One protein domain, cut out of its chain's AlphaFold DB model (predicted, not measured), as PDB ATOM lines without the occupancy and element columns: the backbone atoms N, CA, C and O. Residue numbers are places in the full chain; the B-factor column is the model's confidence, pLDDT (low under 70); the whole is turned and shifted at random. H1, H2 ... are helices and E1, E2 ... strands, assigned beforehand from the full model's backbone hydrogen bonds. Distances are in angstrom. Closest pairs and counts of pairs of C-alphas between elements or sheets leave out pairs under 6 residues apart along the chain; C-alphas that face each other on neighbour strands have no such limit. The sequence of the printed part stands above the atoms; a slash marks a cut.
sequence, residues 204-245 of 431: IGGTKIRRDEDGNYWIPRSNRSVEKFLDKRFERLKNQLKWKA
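Overview. This is residues 204 to 245 of the 431 residues of the protein "Nucleotid_trans domain-containing protein" of marine sediment metagenome (UniProt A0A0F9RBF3). This domain has little regular structure: a long looped stretch, residues 204 to 223, folds back on itself, and short antiparallel pairings join it in a row to strand E1 and residues 235 to 236. One short helix, H1, lies between the looped stretch and E1 along the chain. The 42 printed residues include one named helix and one named strand, in the order H1, E1; these hold only 11 residues, in the mixed class. The whole is compact, with a radius of gyration of the C-alphas of 9.2 A, and spans 25 by 18 by 17 A.

Arrangement. Residues 210 to 211 pair antiparallel with residues 217 to 218. H1, residues 224 to 231, has every O i to N i+4 pair within hydrogen-bond range. E1, residues 242 to 244, pairs with no named strand, but its residues 242 to 243 pair antiparallel with residues 217 to 218, and its residues 243 to 244 with residues 235 to 236. The closest C-alphas of H1 and E1, those of Leu 230 and Trp 243, are 7.1 A apart.

Along the chain. H1 begins at C-alpha 224, (-48.747, 90.012, 59.769), and is 10.1 A long. E1 ends at C-alpha 244, (-65.519, 84.986, 58.380), and is 6.9 A long.

Size, cuts and confidence. The two C-alphas farthest apart, those of Gly 205 and Asp 214, are 24.8 A apart. The printed part has no cut, and the link from H1 to E1 is short. The pLDDT is under 70 at residues 213 to 215, 233 and 245.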
ATOM      1  N   ILE A 204     -49.432  82.150  52.215       76.25
ATOM      2  CA  ILE A 204     -48.760  83.433  51.974       76.25
ATOM      3  C   ILE A 204     -47.530  83.468  52.883       76.25
ATOM      4  O   ILE A 204     -47.640  83.206  54.082       76.25
ATOM      5  N   GLY A 205     -46.347  83.720  52.313       77.62
ATOM      6  CA  GLY A 205     -45.093  83.771  53.077       77.62
ATOM      7  C   GLY A 205     -44.833  82.506  53.911       77.62
ATOM      8  O   GLY A 205     -44.502  82.602  55.089       77.62
ATOM      9  N   GLY A 206     -45.096  81.319  53.349       79.00
ATOM     10  CA  GLY A 206     -44.927  80.024  54.029       79.00
ATOM     11  C   GLY A 206     -45.997  79.675  55.075       79.00
ATOM     12  O   GLY A 206     -46.055  78.535  55.536       79.00
ATOM     13  N   THR A 207     -46.893  80.602  55.428       85.44
ATOM     14  CA  THR A 207     -47.993  80.339  56.368       85.44
ATOM     15  C   THR A 207     -49.196  79.784  55.621       85.44
ATOM     16  O   THR A 207     -49.769  80.469  54.775       85.44
ATOM     17  N   LYS A 208     -49.584  78.544  55.940       83.56
ATOM     18  CA  LYS A 208     -50.766  77.892  55.361       83.56
ATOM     19  C   LYS A 208     -52.047  78.543  55.877       83.56
ATOM     20  O   LYS A 208     -52.242  78.630  57.090       83.56
ATOM     21  N   ILE A 209     -52.924  78.923  54.957       84.69
ATOM     22  CA  ILE A 209     -54.277  79.385  55.257       84.69
ATOM     23  C   ILE A 209     -55.192  78.167  55.197       84.69
ATOM     24  O   ILE A 209     -55.242  77.452  54.198       84.69
ATOM     25  N   ARG A 210     -55.868  77.886  56.306       84.44
ATOM     26  CA  ARG A 210     -56.753  76.735  56.469       84.44
ATOM     27  C   ARG A 210     -58.204  77.184  56.439       84.44
ATOM     28  O   ARG A 210     -58.508  78.366  56.585       84.44
ATOM     29  N   ARG A 211     -59.092  76.212  56.257       75.69
ATOM     30  CA  ARG A 211     -60.536  76.410  56.233       75.69
ATOM     31  C   ARG A 211     -61.203  75.440  57.201       75.69
ATOM     32  O   ARG A 211     -60.727  74.313  57.327       75.69
ATOM     33  N   ASP A 212     -62.229  75.887  57.913       74.19
ATOM     34  CA  ASP A 212     -63.034  75.031  58.794       74.19
ATOM     35  C   ASP A 212     -64.342  74.563  58.125       74.19
ATOM     36  O   ASP A 212     -64.605  74.876  56.961       74.19
ATOM     37  N   GLU A 213     -65.151  73.793  58.859       58.59
ATOM     38  CA  GLU A 213     -66.435  73.248  58.383       58.59
ATOM     39  C   GLU A 213     -67.474  74.334  58.066       58.59
ATOM     40  O   GLU A 213     -68.285  74.166  57.153       58.59
ATOM     41  N   ASP A 214     -67.402  75.465  58.772       58.88
ATOM     42  CA  ASP A 214     -68.238  76.653  58.570       58.88
ATOM     43  C   ASP A 214     -67.737  77.527  57.402       58.88
ATOM     44  O   ASP A 214     -68.304  78.575  57.099       58.88
ATOM     45  N   GLY A 215     -66.655  77.115  56.733       64.69
ATOM     46  CA  GLY A 215     -66.081  77.800  55.585       64.69
ATOM     47  C   GLY A 215     -65.203  79.004  55.928       64.69
ATOM     48  O   GLY A 215     -64.694  79.621  54.991       64.69
ATOM     49  N   ASN A 216     -64.978  79.311  57.208       81.38
ATOM     50  CA  ASN A 216     -64.125  80.400  57.677       81.38
ATOM     51  C   ASN A 216     -62.652  80.113  57.389       81.38
ATOM     52  O   ASN A 216     -62.193  78.972  57.486       81.38
ATOM     53  N   TYR A 217     -61.890  81.165  57.106       86.31
ATOM     54  CA  TYR A 217     -60.443  81.070  56.964       86.31
ATOM     55  C   TYR A 217     -59.779  81.183  58.328       86.31
ATOM     56  O   TYR A 217     -60.197  81.985  59.153       86.31
ATOM     57  N   TRP A 218     -58.726  80.418  58.582       93.38
ATOM     58  CA  TRP A 218     -57.919  80.570  59.788       93.38
ATOM     59  C   TRP A 218     -56.455  80.262  59.511       93.38
ATOM     60  O   TRP A 218     -56.121  79.541  58.567       93.38
ATOM     61  N   ILE A 219     -55.570  80.807  60.339       95.12
ATOM     62  CA  ILE A 219     -54.137  80.510  60.285       95.12
ATOM     63  C   ILE A 219     -53.685  79.911  61.617       95.12
ATOM     64  O   ILE A 219     -54.157  80.335  62.670       95.12
ATOM     65  N   PRO A 220     -52.778  78.919  61.606       92.25
ATOM     66  CA  PRO A 220     -52.372  78.230  62.830       92.25
ATOM     67  C   PRO A 220     -51.506  79.084  63.760       92.25
ATOM     68  O   PRO A 220     -51.379  78.754  64.934       92.25
ATOM     69  N   ARG A 221     -50.870  80.140  63.241       92.19
ATOM     70  CA  ARG A 221     -50.016  81.073  63.988       92.19
ATOM     71  C   ARG A 221     -50.123  82.458  63.359       92.19
ATOM     72  O   ARG A 221     -50.374  82.549  62.158       92.19
ATOM     73  N   SER A 222     -49.925  83.502  64.161       93.69
ATOM     74  CA  SER A 222     -49.961  84.891  63.693       93.69
ATOM     75  C   SER A 222     -48.926  85.110  62.589       93.69
ATOM     76  O   SER A 222     -47.796  84.625  62.665       93.69
ATOM     77  N   ASN A 223     -49.333  85.826  61.546       95.12
ATOM     78  CA  ASN A 223     -48.458  86.259  60.469       95.12
ATOM     79  C   ASN A 223     -49.012  87.558  59.891       95.12
ATOM     80  O   ASN A 223     -50.020  87.555  59.185       95.12
ATOM     81  N   ARG A 224     -48.301  88.661  60.125       92.69
ATOM     82  CA  ARG A 224     -48.747  90.012  59.769       92.69
ATOM     83  C   ARG A 224     -49.084  90.186  58.283       92.69
ATOM     84  O   ARG A 224     -49.993  90.942  57.957       92.69
ATOM     85  N   SER A 225     -48.375  89.497  57.383       86.25
ATOM     86  CA  SER A 225     -48.629  89.583  55.936       86.25
ATOM     87  C   SER A 225     -49.932  88.884  55.537       86.25
ATOM     88  O   SER A 225     -50.724  89.437  54.774       86.25
ATOM     89  N   VAL A 226     -50.186  87.706  56.113       88.56
ATOM     90  CA  VAL A 226     -51.395  86.912  55.862       88.56
ATOM     91  C   VAL A 226     -52.604  87.562  56.524       88.56
ATOM     92  O   VAL A 226     -53.654  87.699  55.908       88.56
ATOM     93  N   GLU A 227     -52.429  88.033  57.752       92.75
ATOM     94  CA  GLU A 227     -53.418  88.795  58.503       92.75
ATOM     95  C   GLU A 227     -53.857  90.048  57.750       92.75
ATOM     96  O   GLU A 227     -55.044  90.211  57.498       92.75
ATOM     97  N   LYS A 228     -52.914  90.872  57.273       90.12
ATOM     98  CA  LYS A 228     -53.230  92.055  56.457       90.12
ATOM     99  C   LYS A 228     -53.944  91.685  55.152       90.12
ATOM    100  O   LYS A 228     -54.811  92.427  54.693       90.12
ATOM    101  N   PHE A 229     -53.585  90.555  54.533       85.25
ATOM    102  CA  PHE A 229     -54.276  90.052  53.344       85.25
ATOM    103  C   PHE A 229     -55.734  89.680  53.645       85.25
ATOM    104  O   PHE A 229     -56.611  90.044  52.854       85.25
ATOM    105  N   LEU A 230     -55.971  88.974  54.757       84.19
ATOM    106  CA  LEU A 230     -57.285  88.485  55.166       84.19
ATOM    107  C   LEU A 230     -58.163  89.604  55.742       84.19
ATOM    108  O   LEU A 230     -59.304  89.710  55.322       84.19
ATOM    109  N   ASP A 231     -57.641  90.499  56.582       87.50
ATOM    110  CA  ASP A 231     -58.383  91.648  57.138       87.50
ATOM    111  C   ASP A 231     -58.902  92.596  56.056       87.50
ATOM    112  O   ASP A 231     -59.974  93.174  56.186       87.50
ATOM    113  N   LYS A 232     -58.151  92.751  54.958       78.38
ATOM    114  CA  LYS A 232     -58.585  93.570  53.817       78.38
ATOM    115  C   LYS A 232     -59.794  92.961  53.088       78.38
ATOM    116  O   LYS A 232     -60.444  93.655  52.315       78.38
ATOM    117  N   ARG A 233     -60.040  91.658  53.254       68.19
ATOM    118  CA  ARG A 233     -60.962  90.867  52.420       68.19
ATOM    119  C   ARG A 233     -62.048  90.147  53.202       68.19
ATOM    120  O   ARG A 233     -62.964  89.626  52.586       68.19
ATOM    121  N   PHE A 234     -61.924  90.063  54.518       80.12
ATOM    122  CA  PHE A 234     -62.768  89.244  55.368       80.12
ATOM    123  C   PHE A 234     -62.907  89.878  56.747       80.12
ATOM    124  O   PHE A 234     -61.998  90.542  57.243       80.12
ATOM    125  N   GLU A 235     -64.030  89.608  57.399       81.38
ATOM    126  CA  GLU A 235     -64.278  90.060  58.762       81.38
ATOM    127  C   GLU A 235     -63.541  89.150  59.754       81.38
ATOM    128  O   GLU A 235     -63.818  87.952  59.845       81.38
ATOM    129  N   ARG A 236     -62.580  89.695  60.504       90.06
ATOM    130  CA  ARG A 236     -61.861  88.934  61.531       90.06
ATOM    131  C   ARG A 236     -62.776  88.653  62.726       90.06
ATOM    132  O   ARG A 236     -63.371  89.567  63.289       90.06
ATOM    133  N   LEU A 237     -62.827  87.399  63.175       85.00
ATOM    134  CA  LEU A 237     -63.509  87.041  64.416       85.00
ATOM    135  C   LEU A 237     -62.728  87.593  65.612       85.00
ATOM    136  O   LEU A 237     -61.508  87.434  65.711       85.00
ATOM    137  N   LYS A 238     -63.444  88.243  66.533       87.50
ATOM    138  CA  LYS A 238     -62.855  88.940  67.682       87.50
ATOM    139  C   LYS A 238     -61.895  88.023  68.449       87.50
ATOM    140  O   LYS A 238     -62.283  86.943  68.890       87.50
ATOM    141  N   ASN A 239     -60.656  88.490  68.621       87.75
ATOM    142  CA  ASN A 239     -59.571  87.804  69.336       87.75
ATOM    143  C   ASN A 239     -59.183  86.425  68.769       87.75
ATOM    144  O   ASN A 239     -58.668  85.583  69.501       87.75
ATOM    145  N   GLN A 240     -59.417  86.173  67.479       91.94
ATOM    146  CA  GLN A 240     -59.061  84.909  66.836       91.94
ATOM    147  C   GLN A 240     -58.222  85.142  65.578       91.94
ATOM    148  O   GLN A 240     -58.386  86.130  64.866       91.94
ATOM    149  N   LEU A 241     -57.360  84.173  65.259       94.94
ATOM    150  CA  LEU A 241     -56.682  84.066  63.962       94.94
ATOM    151  C   LEU A 241     -57.603  83.395  62.938       94.94
ATOM    152  O   LEU A 241     -57.243  82.405  62.298       94.94
ATOM    153  N   LYS A 242     -58.830  83.911  62.859       92.44
ATOM    154  CA  LYS A 242     -59.939  83.345  62.104       92.44
ATOM    155  C   LYS A 242     -60.769  84.470  61.499       92.44
ATOM    156  O   LYS A 242     -61.046  85.463  62.162       92.44
ATOM    157  N   TRP A 243     -61.171  84.298  60.251       90.19
ATOM    158  CA  TRP A 243     -61.882  85.276  59.446       90.19
ATOM    159  C   TRP A 243     -63.127  84.648  58.848       90.19
ATOM    160  O   TRP A 243     -63.068  83.563  58.260       90.19
ATOM    161  N   LYS A 244     -64.247  85.354  58.982       78.38
ATOM    162  CA  LYS A 244     -65.519  84.986  58.380       78.38
ATOM    163  C   LYS A 244     -65.340  85.001  56.871       78.38
ATOM    164  O   LYS A 244     -64.997  86.034  56.296       78.38
ATOM    165  N   ALA A 245     -65.533  83.855  56.223       65.81
ATOM    166  CA  ALA A 245     -65.567  83.856  54.771       65.81
ATOM    167  C   ALA A 245     -66.735  84.740  54.340       65.81
ATOM    168  O   ALA A 245     -67.882  84.474  54.700       65.81
TER     169      ALA A 245